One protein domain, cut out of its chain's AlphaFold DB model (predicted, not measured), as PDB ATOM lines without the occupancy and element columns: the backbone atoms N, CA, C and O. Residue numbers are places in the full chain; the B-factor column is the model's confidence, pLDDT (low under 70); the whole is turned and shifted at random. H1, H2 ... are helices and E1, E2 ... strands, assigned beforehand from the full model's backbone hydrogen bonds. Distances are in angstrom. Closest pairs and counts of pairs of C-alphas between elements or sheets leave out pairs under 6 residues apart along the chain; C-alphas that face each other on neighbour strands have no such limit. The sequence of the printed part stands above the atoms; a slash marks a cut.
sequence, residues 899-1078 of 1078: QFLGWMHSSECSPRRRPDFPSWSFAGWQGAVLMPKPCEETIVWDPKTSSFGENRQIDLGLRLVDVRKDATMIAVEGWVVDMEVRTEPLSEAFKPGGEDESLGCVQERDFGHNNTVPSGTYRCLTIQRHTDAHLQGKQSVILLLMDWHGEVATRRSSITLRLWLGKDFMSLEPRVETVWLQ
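What this domain is: This is residues 899 to 1078 of the 1078 residues of an uncharacterized protein of Ophiocordyceps polyrhachis-furcata BCC 54312 (UniProt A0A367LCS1). This is a closed barrel of six antiparallel strands, E4, E5, E6, E9, E8 and E7, in which the long strands E4, E7 and E8 bend, with E3 and E10 paired onto the first part of E4. A small hairpin, E1 and E2, reaches away from the barrel as an arm, and short helices H1, H2 and H3 lie outside the barrel. The 180 printed residues run H1 H2 E1 E2 E3 E4 E5 E6 E7 E8 E9 H3 E10, three named helices and ten named strands; the class is mostly strand, with under half of the residues, 82, in named elements. The whole is compact, with a radius of gyration of the C-alphas of 16.5 A and spans of 47 by 44 by 33 A.

Where its parts are: Find C-alpha 899 at (-10.796, -7.635, 13.961), where H1, residues 899 to 902, begins. Residues 903 to 932 then hold no named element, though residues 904 to 905 pair with 929 to 930 and 912 to 913 with 925 to 926, both antiparallel. Next come H2, residues 933 to 936, E1, residues 939 to 942, E2, residues 947 to 950, and E3, residues 959 to 963. Look for C-alpha 970 at (-2.849, -0.750, 22.339); from there E4 runs to residue 982, 30.5 A long, and bends by 84 degrees at residue 973. E5, residues 988 to 990, and E6, residues 1000 to 1003, follow. E7, residues 1016 to 1028, is 28.4 A long and bends by 83 degrees at residue 1019; E8, residues 1034 to 1044, is 27.5 A long and bends by 61 degrees at residue 1041. After E9, residues 1054 to 1059, and H3, residues 1065 to 1068, E10 spans residues 1071 to 1077, 17.2 A, and ends at C-alpha 1077 (1.211, -2.629, 19.315).

How they stand to each other: Walk round the ring from E4. N 980 and O 990 are 3.1 A apart between E4 and E5; N 989 and O 1000, 3.0 A, join E5 and E6; N 1003 and O 1056, 2.8 A, join E6 and E9. N 1057 and O 1037, 2.8 A, link E9 and E8, N 1023 and O 1038, 2.8 A, link E8 and E7, and N 979 and O 1018, 2.9 A, close the ring from E7 to E4; these pairs are within hydrogen-bond range. E3 E4 E5 E6 and E7 E8 E9 are meanders, each strand the antiparallel neighbour of the one before. E4 E5 E6 E7 and E6 E7 E8 E9 are Greek keys, four strands with three a meander and the first the antiparallel neighbour of the fourth. Beside E4, E5 and E10 lie on one side, E7 and E3 on the other; N 961 and O 971 are 2.8 A apart for E3, N 972 and O 1075, 2.9 A, for E10. H1 is on the barrel and outside it, over E7, at a height of 6.4 A over the sheet; the closest C-alphas of H1 and E7 are those of Gln 899 and Ile 1023, 5.7 A apart. H1 and H2 only just touch, with 3 pairs of C-alphas within 8 A, the closest those of Gln 899 and Cys 935, 6.2 A. H2, at a height of 9.1 A, is only just over E7. H3 is at 7.1 A, over none of the strands. H1, H2 and H3 are too short for an O i to N i+4 pair; each has its one O i to N i+3 pair within range. In the hairpin E1 and E2, N 940 and O 949 are 2.9 A apart; both strands are apart from E4 and E7, for instance.

The domain as a whole: The two C-alphas farthest apart, those of Lys 944 and Glu 1047, are 49.7 A from each other. The printed part has no cut and ends at residue 1078, the chain's last. Look for long links from H1 to H2 and from E6 to E7. The mean pLDDT of the printed part is 80.7; 40 residues are under 70, among them residues 1005 to 1012 and 1043 to 1053.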
ATOM      1  N   GLN A 899     -11.132  -7.059  15.267       86.94
ATOM      2  CA  GLN A 899     -10.796  -7.635  13.961       86.94
ATOM      3  C   GLN A 899     -10.503  -6.585  12.879       86.94
ATOM      4  O   GLN A 899      -9.858  -6.894  11.876       86.94
ATOM      5  N   PHE A 900     -10.903  -5.323  13.090       89.19
ATOM      6  CA  PHE A 900     -10.530  -4.209  12.217       89.19
ATOM      7  C   PHE A 900      -9.027  -3.910  12.194       89.19
ATOM      8  O   PHE A 900      -8.581  -3.181  11.319       89.19
ATOM      9  N   LEU A 901      -8.219  -4.512  13.074       89.56
ATOM     10  CA  LEU A 901      -6.755  -4.524  12.931       89.56
ATOM     11  C   LEU A 901      -6.265  -5.299  11.702       89.56
ATOM     12  O   LEU A 901      -5.114  -5.126  11.310       89.56
ATOM     13  N   GLY A 902      -7.118  -6.135  11.105       87.69
ATOM     14  CA  GLY A 902      -6.806  -6.933   9.928       87.69
ATOM     15  C   GLY A 902      -6.847  -6.181   8.600       87.69
ATOM     16  O   GLY A 902      -6.787  -6.847   7.574       87.69
ATOM     17  N   TRP A 903      -6.967  -4.851   8.572       88.69
ATOM     18  CA  TRP A 903      -6.908  -4.091   7.317       88.69
ATOM     19  C   TRP A 903      -5.579  -4.322   6.568       88.69
ATOM     20  O   TRP A 903      -4.546  -4.641   7.162       88.69
ATOM     21  N   MET A 904      -5.608  -4.166   5.246       83.25
ATOM     22  CA  MET A 904      -4.446  -4.334   4.364       83.25
ATOM     23  C   MET A 904      -4.456  -3.307   3.235       83.25
ATOM     24  O   MET A 904      -5.503  -2.769   2.897       83.25
ATOM     25  N   HIS A 905      -3.300  -3.032   2.633       82.88
ATOM     26  CA  HIS A 905      -3.223  -2.142   1.476       82.88
ATOM     27  C   HIS A 905      -3.746  -2.796   0.193       82.88
ATOM     28  O   HIS A 905      -3.514  -3.983  -0.031       82.88
ATOM     29  N   SER A 906      -4.373  -2.002  -0.681       76.56
ATOM     30  CA  SER A 906      -4.754  -2.429  -2.037       76.56
ATOM     31  C   SER A 906      -3.529  -2.825  -2.872       76.56
ATOM     32  O   SER A 906      -2.419  -2.315  -2.666       76.56
ATOM     33  N   SER A 907      -3.722  -3.730  -3.839       69.31
ATOM     34  CA  SER A 907      -2.653  -4.233  -4.710       69.31
ATOM     35  C   SER A 907      -2.014  -3.166  -5.590       69.31
ATOM     36  O   SER A 907      -0.844  -3.285  -5.954       69.31
ATOM     37  N   GLU A 908      -2.764  -2.116  -5.889       67.25
ATOM     38  CA  GLU A 908      -2.394  -1.083  -6.854       67.25
ATOM     39  C   GLU A 908      -1.537   0.037  -6.237       67.25
ATOM     40  O   GLU A 908      -1.015   0.880  -6.959       67.25
ATOM     41  N   CYS A 909      -1.345   0.050  -4.909       71.94
ATOM     42  CA  CYS A 909      -0.633   1.132  -4.223       71.94
ATOM     43  C   CYS A 909       0.737   0.720  -3.658       71.94
ATOM     44  O   CYS A 909       0.972  -0.432  -3.276       71.94
ATOM     45  N   SER A 910       1.640   1.703  -3.581       76.69
ATOM     46  CA  SER A 910       2.912   1.631  -2.853       76.69
ATOM     47  C   SER A 910       2.795   2.447  -1.565       76.69
ATOM     48  O   SER A 910       2.844   3.677  -1.628       76.69
ATOM     49  N   PRO A 911       2.568   1.799  -0.409       80.19
ATOM     50  CA  PRO A 911       2.244   2.512   0.817       80.19
ATOM     51  C   PRO A 911       3.439   3.279   1.394       80.19
ATOM     52  O   PRO A 911       4.584   2.844   1.281       80.19
ATOM     53  N   ARG A 912       3.165   4.406   2.065       88.19
ATOM     54  CA  ARG A 912       4.171   5.228   2.769       88.19
ATOM     55  C   ARG A 912       3.772   5.451   4.227       88.19
ATOM     56  O   ARG A 912       2.639   5.825   4.510       88.19
ATOM     57  N   ARG A 913       4.716   5.277   5.154       88.12
ATOM     58  CA  ARG A 913       4.525   5.478   6.600       88.12
ATOM     59  C   ARG A 913       4.439   6.972   6.982       88.12
ATOM     60  O   ARG A 913       5.228   7.778   6.497       88.12
ATOM     61  N   ARG A 914       3.524   7.316   7.899       89.31
ATOM     62  CA  ARG A 914       3.315   8.642   8.531       89.31
ATOM     63  C   ARG A 914       3.694   8.634  10.025       89.31
ATOM     64  O   ARG A 914       2.827   8.344  10.852       89.31
ATOM     65  N   PRO A 915       4.955   8.905  10.398       86.44
ATOM     66  CA  PRO A 915       5.518   8.554  11.710       86.44
ATOM     67  C   PRO A 915       4.740   9.090  12.925       86.44
ATOM     68  O   PRO A 915       4.736   8.427  13.957       86.44
ATOM     69  N   ASP A 916       4.028  10.209  12.778       87.25
ATOM     70  CA  ASP A 916       3.262  10.860  13.852       87.25
ATOM     71  C   ASP A 916       2.012  10.086  14.311       87.25
ATOM     72  O   ASP A 916       1.427  10.407  15.344       87.25
ATOM     73  N   PHE A 917       1.589   9.064  13.563       90.00
ATOM     74  CA  PHE A 917       0.447   8.215  13.910       90.00
ATOM     75  C   PHE A 917       0.887   6.776  14.191       90.00
ATOM     76  O   PHE A 917       1.879   6.336  13.604       90.00
ATOM     77  N   PRO A 918       0.142   6.011  15.011       89.69
ATOM     78  CA  PRO A 918       0.476   4.625  15.328       89.69
ATOM     79  C   PRO A 918       0.581   3.748  14.089       89.69
ATOM     80  O   PRO A 918      -0.231   3.876  13.165       89.69
ATOM     81  N   SER A 919       1.539   2.816  14.072       85.44
ATOM     82  CA  SER A 919       1.683   1.920  12.919       85.44
ATOM     83  C   SER A 919       0.464   1.012  12.787       85.44
ATOM     84  O   SER A 919       0.122   0.615  11.672       85.44
ATOM     85  N   TRP A 920      -0.235   0.749  13.903       88.19
ATOM     86  CA  TRP A 920      -1.378  -0.148  13.919       88.19
ATOM     87  C   TRP A 920      -2.695   0.431  13.359       88.19
ATOM     88  O   TRP A 920      -3.658  -0.304  13.098       88.19
ATOM     89  N   SER A 921      -2.737   1.739  13.115       91.44
ATOM     90  CA  SER A 921      -3.880   2.431  12.525       91.44
ATOM     91  C   SER A 921      -3.642   2.716  11.042       91.44
ATOM     92  O   SER A 921      -2.513   2.989  10.639       91.44
ATOM     93  N   PHE A 922      -4.709   2.737  10.234       90.56
ATOM     94  CA  PHE A 922      -4.636   3.233   8.854       90.56
ATOM     95  C   PHE A 922      -4.105   4.675   8.800       90.56
ATOM     96  O   PHE A 922      -3.458   5.060   7.831       90.56
ATOM     97  N   ALA A 923      -4.322   5.469   9.858       91.94
ATOM     98  CA  ALA A 923      -3.872   6.853   9.917       91.94
ATOM     99  C   ALA A 923      -2.335   6.969   9.861       91.94
ATOM    100  O   ALA A 923      -1.805   8.000   9.446       91.94
ATOM    101  N   GLY A 924      -1.624   5.898  10.225       90.69
ATOM    102  CA  GLY A 924      -0.176   5.753  10.105       90.69
ATOM    103  C   GLY A 924       0.347   5.566   8.689       90.69
ATOM    104  O   GLY A 924       1.567   5.465   8.536       90.69
ATOM    105  N   TRP A 925      -0.513   5.517   7.669       88.50
ATOM    106  CA  TRP A 925      -0.127   5.112   6.322       88.50
ATOM    107  C   TRP A 925      -0.835   5.929   5.240       88.50
ATOM    108  O   TRP A 925      -2.009   6.273   5.347       88.50
ATOM    109  N   GLN A 926      -0.103   6.237   4.172       89.12
ATOM    110  CA  GLN A 926      -0.646   6.707   2.904       89.12
ATOM    111  C   GLN A 926      -0.809   5.513   1.960       89.12
ATOM    112  O   GLN A 926       0.119   4.714   1.829       89.12
ATOM    113  N   GLY A 927      -1.946   5.447   1.268       85.56
ATOM    114  CA  GLY A 927      -2.286   4.397   0.310       85.56
ATOM    115  C   GLY A 927      -3.618   3.739   0.663       85.56
ATOM    116  O   GLY A 927      -3.922   3.560   1.842       85.56
ATOM    117  N   ALA A 928      -4.386   3.374  -0.362       85.88
ATOM    118  CA  ALA A 928      -5.700   2.758  -0.216       85.88
ATOM    119  C   ALA A 928      -5.643   1.499   0.661       85.88
ATOM    120  O   ALA A 928      -4.736   0.669   0.503       85.88
ATOM    121  N   VAL A 929      -6.614   1.354   1.565       85.75
ATOM    122  CA  VAL A 929      -6.761   0.183   2.437       85.75
ATOM    123  C   VAL A 929      -8.072  -0.547   2.172       85.75
ATOM    124  O   VAL A 929      -9.066   0.041   1.761       85.75
ATOM    125  N   LEU A 930      -8.072  -1.845   2.437       82.00
ATOM    126  CA  LEU A 930      -9.205  -2.746   2.296       82.00
ATOM    127  C   LEU A 930      -9.332  -3.591   3.563       82.00
ATOM    128  O   LEU A 930      -8.348  -3.865   4.258       82.00
ATOM    129  N   MET A 931     -10.555  -4.028   3.843       82.31
ATOM    130  CA  MET A 931     -10.837  -5.001   4.892       82.31
ATOM    131  C   MET A 931     -10.918  -6.408   4.286       82.31
ATOM    132  O   MET A 931     -11.568  -6.584   3.256       82.31
ATOM    133  N   PRO A 932     -10.296  -7.433   4.897       73.31
ATOM    134  CA  PRO A 932     -10.477  -8.808   4.446       73.31
ATOM    135  C   PRO A 932     -11.952  -9.212   4.533       73.31
ATOM    136  O   PRO A 932     -12.577  -9.007   5.574       73.31
ATOM    137  N   LYS A 933     -12.493  -9.852   3.486       67.75
ATOM    138  CA  LYS A 933     -13.912 -10.269   3.432       67.75
ATOM    139  C   LYS A 933     -14.396 -11.004   4.693       67.75
ATOM    140  O   LYS A 933     -15.428 -10.608   5.229       67.75
ATOM    141  N   PRO A 934     -13.653 -11.983   5.256       66.12
ATOM    142  CA  PRO A 934     -14.105 -12.662   6.469       66.12
ATOM    143  C   PRO A 934     -14.235 -11.735   7.689       66.12
ATOM    144  O   PRO A 934     -15.005 -12.041   8.596       66.12
ATOM    145  N   CYS A 935     -13.498 -10.617   7.762       65.56
ATOM    146  CA  CYS A 935     -13.645  -9.649   8.860       65.56
ATOM    147  C   CYS A 935     -15.002  -8.927   8.799       65.56
ATOM    148  O   CYS A 935     -15.543  -8.546   9.840       65.56
ATOM    149  N   GLU A 936     -15.572  -8.776   7.598       64.12
ATOM    150  CA  GLU A 936     -16.893  -8.174   7.372       64.12
ATOM    151  C   GLU A 936     -18.041  -9.139   7.722       64.12
ATOM    152  O   GLU A 936     -19.125  -8.697   8.092       64.12
ATOM    153  N   GLU A 937     -17.782 -10.450   7.698       71.88
ATOM    154  CA  GLU A 937     -18.763 -11.532   7.892       71.88
ATOM    155  C   GLU A 937     -18.834 -12.057   9.339       71.88
ATOM    156  O   GLU A 937     -19.427 -13.104   9.604       71.88
ATOM    157  N   THR A 938     -18.237 -11.342  10.300       72.75
ATOM    158  CA  THR A 938     -18.214 -11.717  11.733       72.75
ATOM    159  C   THR A 938     -19.596 -11.787  12.381       72.75
ATOM    160  O   THR A 938     -19.773 -12.469  13.391       72.75
ATOM    161  N   ILE A 939     -20.587 -11.136  11.775       72.50
ATOM    162  CA  ILE A 939     -21.972 -11.132  12.229       72.50
ATOM    163  C   ILE A 939     -22.848 -11.692  11.112       72.50
ATOM    164  O   ILE A 939     -22.814 -11.201   9.987       72.50
ATOM    165  N   VAL A 940     -23.663 -12.697  11.427       73.06
ATOM    166  CA  VAL A 940     -24.591 -13.321  10.474       73.06
ATOM    167  C   VAL A 940     -26.020 -13.250  10.990       73.06
ATOM    168  O   VAL A 940     -26.277 -13.267  12.194       73.06
ATOM    169  N   TRP A 941     -26.965 -13.149  10.059       67.81
ATOM    170  CA  TRP A 941     -28.385 -13.262  10.370       67.81
ATOM    171  C   TRP A 941     -28.737 -14.724  10.637       67.81
ATOM    172  O   TRP A 941     -28.508 -15.578   9.778       67.81
ATOM    173  N   ASP A 942     -29.311 -15.013  11.802       67.75
ATOM    174  CA  ASP A 942     -29.865 -16.323  12.113       67.75
ATOM    175  C   ASP A 942     -31.372 -16.331  11.797       67.75
ATOM    176  O   ASP A 942     -32.174 -15.772  12.555       67.75
ATOM    177  N   PRO A 943     -31.794 -16.994  10.704       65.50
ATOM    178  CA  PRO A 943     -33.197 -17.033  10.314       65.50
ATOM    179  C   PRO A 943     -34.077 -17.786  11.318       65.50
ATOM    180  O   PRO A 943     -35.288 -17.605  11.303       65.50
ATOM    181  N   LYS A 944     -33.504 -18.627  12.193       71.75
ATOM    182  CA  LYS A 944     -34.274 -19.386  13.191       71.75
ATOM    183  C   LYS A 944     -34.647 -18.543  14.402       71.75
ATOM    184  O   LYS A 944     -35.693 -18.772  14.997       71.75
ATOM    185  N   THR A 945     -33.773 -17.618  14.790       73.62
ATOM    186  CA  THR A 945     -33.978 -16.738  15.949       73.62
ATOM    187  C   THR A 945     -34.421 -15.337  15.549       73.62
ATOM    188  O   THR A 945     -34.718 -14.528  16.425       73.62
ATOM    189  N   SER A 946     -34.466 -15.050  14.242       66.75
ATOM    190  CA  SER A 946     -34.734 -13.721  13.687       66.75
ATOM    191  C   SER A 946     -33.861 -12.650  14.347       66.75
ATOM    192  O   SER A 946     -34.325 -11.563  14.692       66.75
ATOM    193  N   SER A 947     -32.589 -12.988  14.573       69.12
ATOM    194  CA  SER A 947     -31.633 -12.135  15.267       69.12
ATOM    195  C   SER A 947     -30.246 -12.237  14.637       69.12
ATOM    196  O   SER A 947     -29.939 -13.184  13.913       69.12
ATOM    197  N   PHE A 948     -29.404 -11.238  14.891       67.75
ATOM    198  CA  PHE A 948     -27.997 -11.285  14.506       67.75
ATOM    199  C   PHE A 948     -27.185 -11.998  15.581       67.75
ATOM    200  O   PHE A 948     -27.346 -11.720  16.769       67.75
ATOM    201  N   GLY A 949     -26.295 -12.887  15.153       72.69
ATOM    202  CA  GLY A 949     -25.377 -13.604  16.028       72.69
ATOM    203  C   GLY A 949     -23.961 -13.624  15.471       72.69
ATOM    204  O   GLY A 949     -23.718 -13.258  14.319       72.69
ATOM    205  N   GLU A 950     -23.024 -14.065  16.302       79.00
ATOM    206  CA  GLU A 950     -21.652 -14.318  15.869       79.00
ATOM    207  C   GLU A 950     -21.629 -15.406  14.792       79.00
ATOM    208  O   GLU A 950     -22.328 -16.425  14.877       79.00
ATOM    209  N   ASN A 951     -20.804 -15.196  13.772       81.25
ATOM    210  CA  ASN A 951     -20.562 -16.214  12.772       81.25
ATOM    211  C   ASN A 951     -19.774 -17.372  13.391       81.25
ATOM    212  O   ASN A 951     -18.575 -17.268  13.622       81.25
ATOM    213  N   ARG A 952     -20.446 -18.505  13.621       82.38
ATOM    214  CA  ARG A 952     -19.847 -19.709  14.224       82.38
ATOM    215  C   ARG A 952     -18.741 -20.348  13.379       82.38
ATOM    216  O   ARG A 952     -18.066 -21.248  13.867       82.38
ATOM    217  N   GLN A 953     -18.591 -19.939  12.120       84.19
ATOM    218  CA  GLN A 953     -17.474 -20.348  11.266       84.19
ATOM    219  C   GLN A 953     -16.198 -19.558  11.564       84.19
ATOM    220  O   GLN A 953     -15.133 -19.952  11.092       84.19
ATOM    221  N   ILE A 954     -16.297 -18.462  12.322       86.38
ATOM    222  CA  ILE A 954     -15.170 -17.626  12.716       86.38
ATOM    223  C   ILE A 954     -14.789 -17.929  14.166       86.38
ATOM    224  O   ILE A 954     -15.609 -17.837  15.075       86.38
ATOM    225  N   ASP A 955     -13.524 -18.276  14.376       86.38
ATOM    226  CA  ASP A 955     -12.926 -18.503  15.686       86.38
ATOM    227  C   ASP A 955     -11.509 -17.897  15.765       86.38
ATOM    228  O   ASP A 955     -11.070 -17.172  14.867       86.38
ATOM    229  N   LEU A 956     -10.814 -18.121  16.889       89.81
ATOM    230  CA  LEU A 956      -9.476 -17.568  17.168       89.81
ATOM    231  C   LEU A 956      -9.397 -16.030  17.039       89.81
ATOM    232  O   LEU A 956      -8.384 -15.490  16.599       89.81
ATOM    233  N   GLY A 957     -10.473 -15.331  17.413       87.00
ATOM    234  CA  GLY A 957     -10.570 -13.873  17.333       87.00
ATOM    235  C   GLY A 957      -9.720 -13.122  18.365       87.00
ATOM    236  O   GLY A 957      -9.339 -13.662  19.405       87.00
ATOM    237  N   LEU A 958      -9.466 -11.844  18.079       89.38
ATOM    238  CA  LEU A 958      -8.743 -10.921  18.959       89.38
ATOM    239  C   LEU A 958      -9.617 -10.281  20.034       89.38
ATOM    240  O   LEU A 958     -10.783  -9.956  19.808       89.38
ATOM    241  N   ARG A 959      -8.991  -9.957  21.170       91.75
ATOM    242  CA  ARG A 959      -9.587  -9.156  22.243       91.75
ATOM    243  C   ARG A 959      -8.731  -7.929  22.545       91.75
ATOM    244  O   ARG A 959      -7.547  -8.049  22.836       91.75
ATOM    245  N   LEU A 960      -9.331  -6.739  22.528       93.50
ATOM    246  CA  LEU A 960      -8.672  -5.525  23.015       93.50
ATOM    247  C   LEU A 960      -8.623  -5.550  24.552       93.50
ATOM    248  O   LEU A 960      -9.664  -5.686  25.196       93.50
ATOM    249  N   VAL A 961      -7.427  -5.423  25.126       95.19
ATOM    250  CA  VAL A 961      -7.177  -5.476  26.575       95.19
ATOM    251  C   VAL A 961      -7.051  -4.077  27.167       95.19
ATOM    252  O   VAL A 961      -7.693  -3.786  28.173       95.19
ATOM    253  N   ASP A 962      -6.240  -3.217  26.549       93.19
ATOM    254  CA  ASP A 962      -5.950  -1.873  27.057       93.19
ATOM    255  C   ASP A 962      -5.614  -0.891  25.922       93.19
ATOM    256  O   ASP A 962      -5.198  -1.286  24.830       93.19
ATOM    257  N   VAL A 963      -5.793   0.402  26.188       91.94
ATOM    258  CA  VAL A 963      -5.434   1.516  25.303       91.94
ATOM    259  C   VAL A 963      -4.729   2.566  26.153       91.94
ATOM    260  O   VAL A 963      -5.316   3.094  27.100       91.94
ATOM    261  N   ARG A 964      -3.479   2.912  25.817       89.50
ATOM    262  CA  ARG A 964      -2.764   3.974  26.542       89.50
ATOM    263  C   ARG A 964      -3.486   5.316  26.410       89.50
ATOM    264  O   ARG A 964      -4.209   5.563  25.451       89.50
ATOM    265  N   LYS A 965      -3.270   6.210  27.382       81.19
ATOM    266  CA  LYS A 965      -3.977   7.504  27.482       81.19
ATOM    267  C   LYS A 965      -3.823   8.408  26.255       81.19
ATOM    268  O   LYS A 965      -4.736   9.164  25.955       81.19
ATOM    269  N   ASP A 966      -2.685   8.341  25.582       80.06
ATOM    270  CA  ASP A 966      -2.378   9.081  24.353       80.06
ATOM    271  C   ASP A 966      -2.863   8.361  23.082       80.06
ATOM    272  O   ASP A 966      -2.657   8.854  21.977       80.06
ATOM    273  N   ALA A 967      -3.492   7.194  23.240       80.06
ATOM    274  CA  ALA A 967      -3.923   6.293  22.182       80.06
ATOM    275  C   ALA A 967      -2.803   5.873  21.212       80.06
ATOM    276  O   ALA A 967      -3.108   5.359  20.141       80.06
ATOM    277  N   THR A 968      -1.521   6.033  21.570       83.00
ATOM    278  CA  THR A 968      -0.418   5.647  20.676       83.00
ATOM    279  C   THR A 968      -0.167   4.145  20.700       83.00
ATOM    280  O   THR A 968       0.213   3.565  19.689       83.00
ATOM    281  N   MET A 969      -0.450   3.491  21.830       89.38
ATOM    282  CA  MET A 969      -0.293   2.046  21.975       89.38
ATOM    283  C   MET A 969      -1.554   1.354  22.467       89.38
ATOM    284  O   MET A 969      -2.274   1.863  23.333       89.38
ATOM    285  N   ILE A 970      -1.758   0.144  21.954       93.25
ATOM    286  CA  ILE A 970      -2.849  -0.750  22.339       93.25
ATOM    287  C   ILE A 970      -2.294  -2.101  22.785       93.25
ATOM    288  O   ILE A 970      -1.293  -2.574  22.248       93.25
ATOM    289  N   ALA A 971      -2.958  -2.725  23.753       93.69
ATOM    290  CA  ALA A 971      -2.706  -4.104  24.146       93.69
ATOM    291  C   ALA A 971      -3.832  -4.989  23.610       93.69
ATOM    292  O   ALA A 971      -5.007  -4.733  23.883       93.69
ATOM    293  N   VAL A 972      -3.475  -6.032  22.867       93.38
ATOM    294  CA  VAL A 972      -4.412  -7.022  22.329       93.38
ATOM    295  C   VAL A 972      -4.022  -8.414  22.795       93.38
ATOM    296  O   VAL A 972      -2.851  -8.772  22.794       93.38
ATOM    297  N   GLU A 973      -5.005  -9.202  23.207       95.44
ATOM    298  CA  GLU A 973      -4.837 -10.615  23.521       95.44
ATOM    299  C   GLU A 973      -5.327 -11.445  22.334       95.44
ATOM    300  O   GLU A 973      -6.417 -11.206  21.802       95.44
ATOM    301  N   GLY A 974      -4.511 -12.400  21.901       93.25
ATOM    302  CA  GLY A 974      -4.795 -13.217  20.731       93.25
ATOM    303  C   GLY A 974      -3.832 -14.376  20.560       93.25
ATOM    304  O   GLY A 974      -2.916 -14.570  21.356       93.25
ATOM    305  N   TRP A 975      -4.050 -15.147  19.500       95.56
ATOM    306  CA  TRP A 975      -3.242 -16.317  19.170       95.56
ATOM    307  C   TRP A 975      -2.020 -15.916  18.347       95.56
ATOM    308  O   TRP A 975      -2.157 -15.476  17.206       95.56
ATOM    309  N   VAL A 976      -0.832 -16.077  18.911       93.19
ATOM    310  CA  VAL A 976       0.458 -15.804  18.280       93.19
ATOM    311  C   VAL A 976       1.074 -17.104  17.777       93.19
ATOM    312  O   VAL A 976       1.006 -18.134  18.449       93.19
ATOM    313  N   VAL A 977       1.665 -17.060  16.587       92.81
ATOM    314  CA  VAL A 977       2.255 -18.223  15.926       92.81
ATOM    315  C   VAL A 977       3.500 -17.831  15.142       92.81
ATOM    316  O   VAL A 977       3.534 -16.760  14.536       92.81
ATOM    317  N   ASP A 978       4.498 -18.710  15.118       90.81
ATOM    318  CA  ASP A 978       5.634 -18.588  14.210       90.81
ATOM    319  C   ASP A 978       5.348 -19.384  12.936       90.81
ATOM    320  O   ASP A 978       4.915 -20.538  12.982       90.81
ATOM    321  N   MET A 979       5.580 -18.765  11.783       89.69
ATOM    322  CA  MET A 979       5.283 -19.348  10.478       89.69
ATOM    323  C   MET A 979       6.412 -19.041   9.500       89.69
ATOM    324  O   MET A 979       6.886 -17.910   9.426       89.69
ATOM    325  N   GLU A 980       6.837 -20.037   8.727       88.94
ATOM    326  CA  GLU A 980       7.807 -19.842   7.652       88.94
ATOM    327  C   GLU A 980       7.070 -19.590   6.333       88.94
ATOM    328  O   GLU A 980       6.186 -20.356   5.960       88.94
ATOM    329  N   VAL A 981       7.419 -18.514   5.628       87.00
ATOM    330  CA  VAL A 981       6.914 -18.201   4.286       87.00
ATOM    331  C   VAL A 981       8.020 -18.476   3.278       87.00
ATOM    332  O   VAL A 981       9.145 -18.009   3.459       87.00
ATOM    333  N   ARG A 982       7.700 -19.197   2.199       86.44
ATOM    334  CA  ARG A 982       8.595 -19.425   1.053       86.44
ATOM    335  C   ARG A 982       7.935 -18.883  -0.212       86.44
ATOM    336  O   ARG A 982       6.730 -19.045  -0.386       86.44
ATOM    337  N   THR A 983       8.700 -18.197  -1.060       74.81
ATOM    338  CA  THR A 983       8.163 -17.431  -2.205       74.81
ATOM    339  C   THR A 983       8.394 -18.072  -3.574       74.81
ATOM    340  O   THR A 983       7.746 -17.659  -4.529       74.81
ATOM    341  N   GLU A 984       9.260 -19.084  -3.690       66.06
ATOM    342  CA  GLU A 984       9.490 -19.835  -4.933       66.06
ATOM    343  C   GLU A 984       9.188 -21.330  -4.722       66.06
ATOM    344  O   GLU A 984       9.664 -21.895  -3.735       66.06
ATOM    345  N   PRO A 985       8.430 -22.007  -5.614       60.59
ATOM    346  CA  PRO A 985       7.800 -21.510  -6.847       60.59
ATOM    347  C   PRO A 985       6.445 -20.799  -6.636       60.59
ATOM    348  O   PRO A 985       5.904 -20.239  -7.587       60.59
ATOM    349  N   LEU A 986       5.882 -20.843  -5.422       66.94
ATOM    350  CA  LEU A 986       4.589 -20.258  -5.039       66.94
ATOM    351  C   LEU A 986       4.695 -19.667  -3.620       66.94
ATOM    352  O   LEU A 986       5.445 -20.191  -2.803       66.94
ATOM    353  N   SER A 987       3.947 -18.596  -3.314       81.69
ATOM    354  CA  SER A 987       3.900 -17.988  -1.970       81.69
ATOM    355  C   SER A 987       3.124 -18.874  -0.991       81.69
ATOM    356  O   SER A 987       1.889 -18.844  -0.953       81.69
ATOM    357  N   GLU A 988       3.840 -19.673  -0.205       88.94
ATOM    358  CA  GLU A 988       3.273 -20.721   0.650       88.94
ATOM    359  C   GLU A 988       3.826 -20.686   2.079       88.94
ATOM    360  O   GLU A 988       4.930 -20.197   2.329       88.94
ATOM    361  N   ALA A 989       3.028 -21.197   3.020       89.94
ATOM    362  CA  ALA A 989       3.365 -21.264   4.438       89.94
ATOM    363  C   ALA A 989       3.772 -22.675   4.873       89.94
ATOM    364  O   ALA A 989       3.150 -23.659   4.475       89.94
ATOM    365  N   PHE A 990       4.753 -22.749   5.767       91.56
ATOM    366  CA  PHE A 990       5.327 -23.975   6.311       91.56
ATOM    367  C   PHE A 990       5.457 -23.876   7.834       91.56
ATOM    368  O   PHE A 990       5.532 -22.782   8.410       91.56
ATOM    369  N   LYS A 991       5.504 -25.037   8.498       90.06
ATOM    370  CA  LYS A 991       5.839 -25.119   9.924       90.06
ATOM    371  C   LYS A 991       7.339 -24.837  10.101       90.06
ATOM    372  O   LYS A 991       8.135 -25.544   9.481       90.06
ATOM    373  N   PRO A 992       7.748 -23.874  10.951       86.56
ATOM    374  CA  PRO A 992       9.164 -23.581  11.164       86.56
ATOM    375  C   PRO A 992       9.947 -24.824  11.604       86.56
ATOM    376  O   PRO A 992       9.590 -25.470  12.591       86.56
ATOM    377  N   GLY A 993      11.007 -25.167  10.867       78.19
ATOM    378  CA  GLY A 993      11.855 -26.329  11.162       78.19
ATOM    379  C   GLY A 993      11.177 -27.702  10.996       78.19
ATOM    380  O   GLY A 993      11.702 -28.687  11.514       78.19
ATOM    381  N   GLY A 994      10.016 -27.768  10.329       69.62
ATOM    382  CA  GLY A 994       9.265 -28.996  10.041       69.62
ATOM    383  C   GLY A 994       9.608 -29.649   8.693       69.62
ATOM    384  O   GLY A 994      10.566 -29.264   8.027       69.62
ATOM    385  N   GLU A 995       8.820 -30.657   8.298       65.44
ATOM    386  CA  GLU A 995       8.896 -31.290   6.968       65.44
ATOM    387  C   GLU A 995       8.601 -30.270   5.845       65.44
ATOM    388  O   GLU A 995       7.886 -29.293   6.073       65.44
ATOM    389  N   ASP A 996       9.098 -30.508   4.621       77.75
ATOM    390  CA  ASP A 996       8.887 -29.663   3.421       77.75
ATOM    391  C   ASP A 996       7.440 -29.708   2.877       77.75
ATOM    392  O   ASP A 996       7.183 -29.622   1.675       77.75
ATOM    393  N   GLU A 997       6.461 -29.863   3.763       85.38
ATOM    394  CA  GLU A 997       5.055 -29.964   3.422       85.38
ATOM    395  C   GLU A 997       4.340 -28.623   3.625       85.38
ATOM    396  O   GLU A 997       4.238 -28.088   4.731       85.38
ATOM    397  N   SER A 998       3.808 -28.091   2.527       89.06
ATOM    398  CA  SER A 998       3.065 -26.833   2.502       89.06
ATOM    399  C   SER A 998       1.760 -26.922   3.302       89.06
ATOM    400  O   SER A 998       0.978 -27.867   3.156       89.06
ATOM    401  N   LEU A 999       1.487 -25.911   4.127       90.12
ATOM    402  CA  LEU A 999       0.229 -25.766   4.869       90.12
ATOM    403  C   LEU A 999      -0.860 -25.094   4.033       90.12
ATOM    404  O   LEU A 999      -2.052 -25.332   4.252       90.12
ATOM    405  N   GLY A1000      -0.470 -24.241   3.090       89.81
ATOM    406  CA  GLY A1000      -1.401 -23.423   2.331       89.81
ATOM    407  C   GLY A1000      -0.742 -22.260   1.609       89.81
ATOM    408  O   GLY A1000       0.431 -21.950   1.813       89.81
ATOM    409  N   CYS A1001      -1.542 -21.580   0.796       89.12
ATOM    410  CA  CYS A1001      -1.121 -20.400   0.056       89.12
ATOM    411  C   CYS A1001      -1.251 -19.142   0.924       89.12
ATOM    412  O   CYS A1001      -2.300 -18.895   1.531       89.12
ATOM    413  N   VAL A1002      -0.193 -18.336   0.946       85.12
ATOM    414  CA  VAL A1002      -0.165 -17.017   1.575       85.12
ATOM    415  C   VAL A1002      -0.583 -15.978   0.547       85.12
ATOM    416  O   VAL A1002       0.017 -15.852  -0.518       85.12
ATOM    417  N   GLN A1003      -1.613 -15.214   0.884       80.44
ATOM    418  CA  GLN A1003      -2.095 -14.102   0.084       80.44
ATOM    419  C   GLN A1003      -1.888 -12.796   0.833       80.44
ATOM    420  O   GLN A1003      -2.271 -12.652   1.993       80.44
ATOM    421  N   GLU A1004      -1.330 -11.820   0.136       71.25
ATOM    422  CA  GLU A1004      -1.371 -10.424   0.532       71.25
ATOM    423  C   GLU A1004      -2.129  -9.679  -0.568       71.25
ATOM    424  O   GLU A1004      -1.758  -9.798  -1.735       71.25
ATOM    425  N   ARG A1005      -3.173  -8.918  -0.206       65.75
ATOM    426  CA  ARG A1005      -4.190  -8.375  -1.134       65.75
ATOM    427  C   ARG A1005      -5.116  -9.471  -1.702       65.75
ATOM    428  O   ARG A1005      -5.161 -10.585  -1.186       65.75
ATOM    429  N   ASP A1006      -5.869  -9.152  -2.755       53.16
ATOM    430  CA  ASP A1006      -6.869 -10.036  -3.381       53.16
ATOM    431  C   ASP A1006      -6.313 -10.986  -4.473       53.16
ATOM    432  O   ASP A1006      -7.080 -11.726  -5.092       53.16
ATOM    433  N   PHE A1007      -4.992 -11.013  -4.714       48.56
ATOM    434  CA  PHE A1007      -4.364 -11.796  -5.792       48.56
ATOM    435  C   PHE A1007      -3.291 -12.776  -5.296       48.56
ATOM    436  O   PHE A1007      -2.601 -12.537  -4.307       48.56
ATOM    437  N   GLY A1008      -3.122 -13.884  -6.027       48.38
ATOM    438  CA  GLY A1008      -1.965 -14.766  -5.891       48.38
ATOM    439  C   GLY A1008      -0.783 -14.223  -6.698       48.38
ATOM    440  O   GLY A1008      -0.837 -14.247  -7.922       48.38
ATOM    441  N   HIS A1009       0.267 -13.801  -5.988       41.84
ATOM    442  CA  HIS A1009       1.621 -13.461  -6.458       41.84
ATOM    443  C   HIS A1009       1.917 -12.034  -6.991       41.84
ATOM    444  O   HIS A1009       1.465 -11.634  -8.061       41.84
ATOM    445  N   ASN A1010       2.795 -11.320  -6.257       44.81
ATOM    446  CA  ASN A1010       4.047 -10.687  -6.734       44.81
ATOM    447  C   ASN A1010       4.901 -10.211  -5.530       44.81
ATOM    448  O   ASN A1010       4.758  -9.077  -5.095       44.81
ATOM    449  N   ASN A1011       5.769 -11.085  -4.992       53.28
ATOM    450  CA  ASN A1011       6.970 -10.808  -4.163       53.28
ATOM    451  C   ASN A1011       6.948  -9.636  -3.164       53.28
ATOM    452  O   ASN A1011       7.920  -8.896  -3.025       53.28
ATOM    453  N   THR A1012       5.857  -9.474  -2.431       62.19
ATOM    454  CA  THR A1012       5.736  -8.412  -1.444       62.19
ATOM    455  C   THR A1012       6.244  -8.856  -0.064       62.19
ATOM    456  O   THR A1012       6.969  -8.106   0.596       62.19
ATOM    457  N   VAL A1013       5.894 -10.064   0.397       73.31
ATOM    458  CA  VAL A1013       6.410 -10.662   1.645       73.31
ATOM    459  C   VAL A1013       7.637 -11.522   1.313       73.31
ATOM    460  O   VAL A1013       7.472 -12.509   0.598       73.31
ATOM    461  N   PRO A1014       8.853 -11.179   1.781       75.94
ATOM    462  CA  PRO A1014      10.048 -11.990   1.547       75.94
ATOM    463  C   PRO A1014       9.933 -13.407   2.115       75.94
ATOM    464  O   PRO A1014       9.206 -13.645   3.081       75.94
ATOM    465  N   SER A1015      10.714 -14.345   1.576       83.31
ATOM    466  CA  SER A1015      10.900 -15.632   2.252       83.31
ATOM    467  C   SER A1015      11.531 -15.418   3.634       83.31
ATOM    468  O   SER A1015      12.432 -14.592   3.788       83.31
ATOM    469  N   GLY A1016      11.058 -16.142   4.645       84.31
ATOM    470  CA  GLY A1016      11.561 -16.026   6.013       84.31
ATOM    471  C   GLY A1016      10.577 -16.519   7.065       84.31
ATOM    472  O   GLY A1016       9.442 -16.884   6.761       84.31
ATOM    473  N   THR A1017      11.018 -16.527   8.320       86.44
ATOM    474  CA  THR A1017      10.164 -16.838   9.472       86.44
ATOM    475  C   THR A1017       9.572 -15.557  10.039       86.44
ATOM    476  O   THR A1017      10.295 -14.599  10.315       86.44
ATOM    477  N   TYR A1018       8.258 -15.565  10.228       85.38
ATOM    478  CA  TYR A1018       7.483 -14.445  10.729       85.38
ATOM    479  C   TYR A1018       6.777 -14.834  12.013       85.38
ATOM    480  O   TYR A1018       6.150 -15.895  12.089       85.38
ATOM    481  N   ARG A1019       6.816 -13.923  12.985       88.31
ATOM    482  CA  ARG A1019       5.931 -13.983  14.143       88.31
ATOM    483  C   ARG A1019       4.625 -13.286  13.789       88.31
ATOM    484  O   ARG A1019       4.611 -12.104  13.433       88.31
ATOM    485  N   CYS A1020       3.532 -14.024  13.879       89.50
ATOM    486  CA  CYS A1020       2.223 -13.611  13.401       89.50
ATOM    487  C   CYS A1020       1.221 -13.569  14.553       89.50
ATOM    488  O   CYS A1020       1.134 -14.512  15.335       89.50
ATOM    489  N   LEU A1021       0.422 -12.507  14.628       91.75
ATOM    490  CA  LEU A1021      -0.752 -12.429  15.493       91.75
ATOM    491  C   LEU A1021      -2.006 -12.775  14.680       91.75
ATOM    492  O   LEU A1021      -2.295 -12.142  13.669       91.75
ATOM    493  N   THR A1022      -2.779 -13.755  15.127       93.44
ATOM    494  CA  THR A1022      -4.028 -14.165  14.473       93.44
ATOM    495  C   THR A1022      -5.115 -13.129  14.722       93.44
ATOM    496  O   THR A1022      -5.489 -12.898  15.868       93.44
ATOM    497  N   ILE A1023      -5.626 -12.516  13.650       92.06
ATOM    498  CA  ILE A1023      -6.791 -11.624  13.702       92.06
ATOM    499  C   ILE A1023      -8.060 -12.453  13.912       92.06
ATOM    500  O   ILE A1023      -8.858 -12.157  14.802       92.06
ATOM    501  N   GLN A1024      -8.238 -13.466  13.060       90.94
ATOM    502  CA  GLN A1024      -9.335 -14.429  13.095       90.94
ATOM    503  C   GLN A1024      -9.067 -15.591  12.128       90.94
ATOM    504  O   GLN A1024      -8.343 -15.435  11.136       90.94
ATOM    505  N   ARG A1025      -9.719 -16.729  12.361       91.12
ATOM    506  CA  ARG A1025      -9.782 -17.865  11.436       91.12
ATOM    507  C   ARG A1025     -11.224 -18.103  11.008       91.12
ATOM    508  O   ARG A1025     -12.110 -18.145  11.844       91.12
ATOM    509  N   HIS A1026     -11.443 -18.289   9.712       89.38
ATOM    510  CA  HIS A1026     -12.719 -18.676   9.117       89.38
ATOM    511  C   HIS A1026     -12.653 -20.117   8.600       89.38
ATOM    512  O   HIS A1026     -11.709 -20.472   7.889       89.38
ATOM    513  N   THR A1027     -13.669 -20.926   8.892       87.19
ATOM    514  CA  THR A1027     -13.761 -22.334   8.484       87.19
ATOM    515  C   THR A1027     -15.008 -22.572   7.632       87.19
ATOM    516  O   THR A1027     -16.134 -22.501   8.121       87.19
ATOM    517  N   ASP A1028     -14.818 -22.902   6.353       78.81
ATOM    518  CA  ASP A1028     -15.918 -23.142   5.416       78.81
ATOM    519  C   ASP A1028     -16.495 -24.559   5.585       78.81
ATOM    520  O   ASP A1028     -15.855 -25.569   5.272       78.81
ATOM    521  N   ALA A1029     -17.738 -24.631   6.067       68.00
ATOM    522  CA  ALA A1029     -18.447 -25.894   6.272       68.00
ATOM    523  C   ALA A1029     -18.873 -26.586   4.959       68.00
ATOM    524  O   ALA A1029     -19.071 -27.800   4.950       68.00
ATOM    525  N   HIS A1030     -19.011 -25.847   3.852       68.50
ATOM    526  CA  HIS A1030     -19.412 -26.375   2.544       68.50
ATOM    527  C   HIS A1030     -18.223 -26.925   1.746       68.50
ATOM    528  O   HIS A1030     -18.379 -27.887   0.994       68.50
ATOM    529  N   LEU A1031     -17.024 -26.369   1.947       62.03
ATOM    530  CA  LEU A1031     -15.777 -26.810   1.309       62.03
ATOM    531  C   LEU A1031     -14.970 -27.785   2.185       62.03
ATOM    532  O   LEU A1031     -13.751 -27.662   2.290       62.03
ATOM    533  N   GLN A1032     -15.641 -28.753   2.820       67.06
ATOM    534  CA  GLN A1032     -15.003 -29.814   3.620       67.06
ATOM    535  C   GLN A1032     -14.050 -29.301   4.727       67.06
ATOM    536  O   GLN A1032     -13.018 -29.913   4.996       67.06
ATOM    537  N   GLY A1033     -14.377 -28.186   5.391       71.12
ATOM    538  CA  GLY A1033     -13.587 -27.679   6.521       71.12
ATOM    539  C   GLY A1033     -12.334 -26.900   6.120       71.12
ATOM    540  O   GLY A1033     -11.409 -26.772   6.918       71.12
ATOM    541  N   LYS A1034     -12.288 -26.368   4.892       83.56
ATOM    542  CA  LYS A1034     -11.214 -25.477   4.443       83.56
ATOM    543  C   LYS A1034     -11.097 -24.255   5.364       83.56
ATOM    544  O   LYS A1034     -12.079 -23.547   5.590       83.56
ATOM    545  N   GLN A1035      -9.885 -23.988   5.844       88.50
ATOM    546  CA  GLN A1035      -9.590 -22.876   6.749       88.50
ATOM    547  C   GLN A1035      -8.946 -21.699   6.000       88.50
ATOM    548  O   GLN A1035      -8.102 -21.882   5.119       88.50
ATOM    549  N   SER A1036      -9.333 -20.478   6.359       90.31
ATOM    550  CA  SER A1036      -8.664 -19.235   5.964       90.31
ATOM    551  C   SER A1036      -8.344 -18.424   7.211       90.31
ATOM    552  O   SER A1036      -9.239 -18.140   8.003       90.31
ATOM    553  N   VAL A1037      -7.081 -18.059   7.398       91.50
ATOM    554  CA  VAL A1037      -6.602 -17.399   8.617       91.50
ATOM    555  C   VAL A1037      -6.031 -16.042   8.261       91.50
ATOM    556  O   VAL A1037      -5.174 -15.941   7.387       91.50
ATOM    557  N   ILE A1038      -6.504 -15.001   8.936       90.69
ATOM    558  CA  ILE A1038      -6.002 -13.642   8.760       90.69
ATOM    559  C   ILE A1038      -4.962 -13.395   9.844       90.69
ATOM    560  O   ILE A1038      -5.253 -13.511  11.035       90.69
ATOM    561  N   LEU A1039      -3.748 -13.057   9.426       89.88
ATOM    562  CA  LEU A1039      -2.587 -12.905  10.291       89.88
ATOM    563  C   LEU A1039      -2.031 -11.489  10.161       89.88
ATOM    564  O   LEU A1039      -1.839 -10.988   9.055       89.88
ATOM    565  N   LEU A1040      -1.743 -10.850  11.288       88.44
ATOM    566  CA  LEU A1040      -0.958  -9.628  11.362       88.44
ATOM    567  C   LEU A1040       0.516  -9.997  11.550       88.44
ATOM    568  O   LEU A1040       0.873 -10.633  12.540       88.44
ATOM    569  N   LEU A1041       1.367  -9.580  10.616       83.56
ATOM    570  CA  LEU A1041       2.816  -9.760  10.717       83.56
ATOM    571  C   LEU A1041       3.385  -8.784  11.758       83.56
ATOM    572  O   LEU A1041       3.137  -7.582  11.656       83.56
ATOM    573  N   MET A1042       4.117  -9.294  12.755       78.62
ATOM    574  CA  MET A1042       4.709  -8.474  13.821       78.62
ATOM    575  C   MET A1042       6.185  -8.156  13.553       78.62
ATOM    576  O   MET A1042       6.547  -6.987  13.602       78.62
ATOM    577  N   ASP A1043       6.996  -9.158  13.188       66.75
ATOM    578  CA  ASP A1043       8.448  -9.011  12.983       66.75
ATOM    579  C   ASP A1043       8.957  -9.828  11.778       66.75
ATOM    580  O   ASP A1043       8.522 -10.964  11.568       66.75
ATOM    581  N   TRP A1044       9.937  -9.281  11.040       57.50
ATOM    582  CA  TRP A1044      10.803 -10.011  10.100       57.50
ATOM    583  C   TRP A1044      12.266  -9.778  10.488       57.50
ATOM    584  O   TRP A1044      12.741  -8.650  10.433       57.50
ATOM    585  N   HIS A1045      12.983 -10.810  10.942       52.94
ATOM    586  CA  HIS A1045      14.387 -10.702  11.395       52.94
ATOM    587  C   HIS A1045      14.685  -9.575  12.417       52.94
ATOM    588  O   HIS A1045      15.824  -9.131  12.531       52.94
ATOM    589  N   GLY A1046      13.688  -9.117  13.185       50.38
ATOM    590  CA  GLY A1046      13.838  -7.996  14.124       50.38
ATOM    591  C   GLY A1046      13.818  -6.603  13.477       50.38
ATOM    592  O   GLY A1046      13.981  -5.611  14.186       50.38
ATOM    593  N   GLU A1047      13.592  -6.509  12.165       44.69
ATOM    594  CA  GLU A1047      13.296  -5.260  11.466       44.69
ATOM    595  C   GLU A1047      11.775  -5.117  11.288       44.69
ATOM    596  O   GLU A1047      11.080  -6.041  10.850       44.69
ATOM    597  N   VAL A1048      11.236  -3.946  11.643       47.53
ATOM    598  CA  VAL A1048       9.822  -3.622  11.403       47.53
ATOM    599  C   VAL A1048       9.600  -3.614   9.893       47.53
ATOM    600  O   VAL A1048      10.282  -2.881   9.175       47.53
ATOM    601  N   ALA A1049       8.649  -4.413   9.407       50.16
ATOM    602  CA  ALA A1049       8.328  -4.479   7.986       50.16
ATOM    603  C   ALA A1049       8.125  -3.065   7.406       50.16
ATOM    604  O   ALA A1049       7.399  -2.241   7.966       50.16
ATOM    605  N   THR A1050       8.727  -2.787   6.245       51.78
ATOM    606  CA  THR A1050       8.639  -1.489   5.536       51.78
ATOM    607  C   THR A1050       7.213  -1.112   5.113       51.78
ATOM    608  O   THR A1050       6.966  -0.012   4.620       51.78
ATOM    609  N   ARG A1051       6.265  -2.028   5.314       58.12
ATOM    610  CA  ARG A1051       4.843  -1.923   5.013       58.12
ATOM    611  C   ARG A1051       4.057  -2.781   5.997       58.12
ATOM    612  O   ARG A1051       4.468  -3.896   6.317       58.12
ATOM    613  N   ARG A1052       2.916  -2.276   6.454       65.25
ATOM    614  CA  ARG A1052       2.004  -3.040   7.299       65.25
ATOM    615  C   ARG A1052       0.851  -3.573   6.463       65.25
ATOM    616  O   ARG A1052       0.053  -2.799   5.946       65.25
ATOM    617  N   SER A1053       0.758  -4.891   6.383       63.97
ATOM    618  CA  SER A1053      -0.370  -5.598   5.789       63.97
ATOM    619  C   SER A1053      -0.684  -6.799   6.671       63.97
ATOM    620  O   SER A1053       0.229  -7.537   7.053       63.97
ATOM    621  N   SER A1054      -1.960  -7.022   6.983       82.38
ATOM    622  CA  SER A1054      -2.383  -8.381   7.300       82.38
ATOM    623  C   SER A1054      -2.167  -9.272   6.068       82.38
ATOM    624  O   SER A1054      -2.131  -8.793   4.933       82.38
ATOM    625  N   ILE A1055      -2.004 -10.569   6.279       84.44
ATOM    626  CA  ILE A1055      -1.985 -11.576   5.218       84.44
ATOM    627  C   ILE A1055      -3.118 -12.565   5.455       84.44
ATOM    628  O   ILE A1055      -3.570 -12.754   6.585       84.44
ATOM    629  N   THR A1056      -3.572 -13.219   4.393       87.62
ATOM    630  CA  THR A1056      -4.519 -14.329   4.472       87.62
ATOM    631  C   THR A1056      -3.804 -15.628   4.125       87.62
ATOM    632  O   THR A1056      -3.385 -15.824   2.988       87.62
ATOM    633  N   LEU A1057      -3.700 -16.541   5.086       89.94
ATOM    634  CA  LEU A1057      -3.282 -17.917   4.853       89.94
ATOM    635  C   LEU A1057      -4.508 -18.756   4.482       89.94
ATOM    636  O   LEU A1057      -5.383 -18.987   5.316       89.94
ATOM    637  N   ARG A1058      -4.573 -19.237   3.238       90.38
ATOM    638  CA  ARG A1058      -5.587 -20.205   2.796       90.38
ATOM    639  C   ARG A1058      -5.007 -21.606   2.865       90.38
ATOM    640  O   ARG A1058      -4.170 -21.963   2.038       90.38
ATOM    641  N   LEU A1059      -5.475 -22.398   3.824       90.69
ATOM    642  CA  LEU A1059      -4.966 -23.745   4.036       90.69
ATOM    643  C   LEU A1059      -5.391 -24.693   2.905       90.69
ATOM    644  O   LEU A1059      -6.495 -24.579   2.349       90.69
ATOM    645  N   TRP A1060      -4.506 -25.636   2.573       89.19
ATOM    646  CA  TRP A1060      -4.844 -26.751   1.692       89.19
ATOM    647  C   TRP A1060      -5.884 -27.658   2.350       89.19
ATOM    648  O   TRP A1060      -6.017 -27.714   3.573       89.19
ATOM    649  N   LEU A1061      -6.650 -28.377   1.528       84.75
ATOM    650  CA  LEU A1061      -7.669 -29.290   2.030       84.75
ATOM    651  C   LEU A1061      -7.027 -30.359   2.933       84.75
ATOM    652  O   LEU A1061      -6.055 -30.997   2.539       84.75
ATOM    653  N   GLY A1062      -7.570 -30.545   4.140       82.00
ATOM    654  CA  GLY A1062      -7.050 -31.493   5.133       82.00
ATOM    655  C   GLY A1062      -5.911 -30.962   6.014       82.00
ATOM    656  O   GLY A1062      -5.493 -31.668   6.930       82.00
ATOM    657  N   LYS A1063      -5.425 -29.733   5.788       89.19
ATOM    658  CA  LYS A1063      -4.500 -29.048   6.704       89.19
ATOM    659  C   LYS A1063      -5.266 -28.328   7.813       89.19
ATOM    660  O   LYS A1063      -6.347 -27.793   7.582       89.19
ATOM    661  N   ASP A1064      -4.675 -28.295   9.008       88.19
ATOM    662  CA  ASP A1064      -5.228 -27.610  10.179       88.19
ATOM    663  C   ASP A1064      -4.233 -26.580  10.713       88.19
ATOM    664  O   ASP A1064      -3.073 -26.898  10.991       88.19
ATOM    665  N   PHE A1065      -4.701 -25.346  10.891       92.19
ATOM    666  CA  PHE A1065      -3.906 -24.243  11.413       92.19
ATOM    667  C   PHE A1065      -3.354 -24.532  12.816       92.19
ATOM    668  O   PHE A1065      -2.259 -24.086  13.148       92.19
ATOM    669  N   MET A1066      -4.049 -25.348  13.615       91.94
ATOM    670  CA  MET A1066      -3.587 -25.719  14.959       91.94
ATOM    671  C   MET A1066      -2.280 -26.529  14.961       91.94
ATOM    672  O   MET A1066      -1.604 -26.581  15.986       91.94
ATOM    673  N   SER A1067      -1.876 -27.114  13.825       89.50
ATOM    674  CA  SER A1067      -0.593 -27.829  13.682       89.50
ATOM    675  C   SER A1067       0.646 -26.935  13.849       89.50
ATOM    676  O   SER A1067       1.739 -27.443  14.135       89.50
ATOM    677  N   LEU A1068       0.472 -25.616  13.716       89.88
ATOM    678  CA  LEU A1068       1.493 -24.609  13.999       89.88
ATOM    679  C   LEU A1068       1.659 -24.308  15.500       89.88
ATOM    680  O   LEU A1068       2.523 -23.518  15.861       89.88
ATOM    681  N   GLU A1069       0.859 -24.930  16.373       92.06
ATOM    682  CA  GLU A1069       0.918 -24.760  17.833       92.06
ATOM    683  C   GLU A1069       0.785 -23.290  18.297       92.06
ATOM    684  O   GLU A1069       1.609 -22.809  19.084       92.06
ATOM    685  N   PRO A1070      -0.250 -22.552  17.838       92.75
ATOM    686  CA  PRO A1070      -0.440 -21.157  18.221       92.75
ATOM    687  C   PRO A1070      -0.677 -21.014  19.735       92.75
ATOM    688  O   PRO A1070      -1.314 -21.863  20.365       92.75
ATOM    689  N   ARG A1071      -0.204 -19.912  20.327       94.44
ATOM    690  CA  ARG A1071      -0.282 -19.634  21.774       94.44
ATOM    691  C   ARG A1071      -1.022 -18.337  22.056       94.44
ATOM    692  O   ARG A1071      -0.846 -17.362  21.340       94.44
ATOM    693  N   VAL A1072      -1.825 -18.306  23.117       95.06
ATOM    694  CA  VAL A1072      -2.495 -17.071  23.543       95.06
ATOM    695  C   VAL A1072      -1.496 -16.167  24.261       95.06
ATOM    696  O   VAL A1072      -0.915 -16.564  25.269       95.06
ATOM    697  N   GLU A1073      -1.319 -14.949  23.760       95.12
ATOM    698  CA  GLU A1073      -0.416 -13.944  24.322       95.12
ATOM    699  C   GLU A1073      -1.075 -12.559  24.334       95.12
ATOM    700  O   GLU A1073      -1.944 -12.263  23.514       95.12
ATOM    701  N   THR A1074      -0.643 -11.693  25.256       94.25
ATOM    702  CA  THR A1074      -0.951 -10.255  25.207       94.25
ATOM    703  C   THR A1074       0.184  -9.523  24.502       94.25
ATOM    704  O   THR A1074       1.309  -9.483  25.004       94.25
ATOM    705  N   VAL A1075      -0.123  -8.919  23.359       90.50
ATOM    706  CA  VAL A1075       0.812  -8.184  22.503       90.50
ATOM    707  C   VAL A1075       0.536  -6.688  22.608       90.50
ATOM    708  O   VAL A1075      -0.610  -6.247  22.503       90.50
ATOM    709  N   TRP A1076       1.595  -5.897  22.783       89.19
ATOM    710  CA  TRP A1076       1.537  -4.440  22.679       89.19
ATOM    711  C   TRP A1076       1.885  -4.001  21.259       89.19
ATOM    712  O   TRP A1076       2.937  -4.367  20.742       89.19
ATOM    713  N   LEU A1077       1.012  -3.204  20.645       87.31
ATOM    714  CA  LEU A1077       1.211  -2.629  19.315       87.31
ATOM    715  C   LEU A1077       1.412  -1.114  19.434       87.31
ATOM    716  O   LEU A1077       0.677  -0.459  20.180       87.31
ATOM    717  N   GLN A1078       2.373  -0.578  18.674       82.44
ATOM    718  CA  GLN A1078       2.736   0.846  18.616       82.44
ATOM    719  C   GLN A1078       2.449   1.474  17.251       82.44
ATOM    720  O   GLN A1078       2.545   0.778  16.217       82.44
TER     721      GLN A1078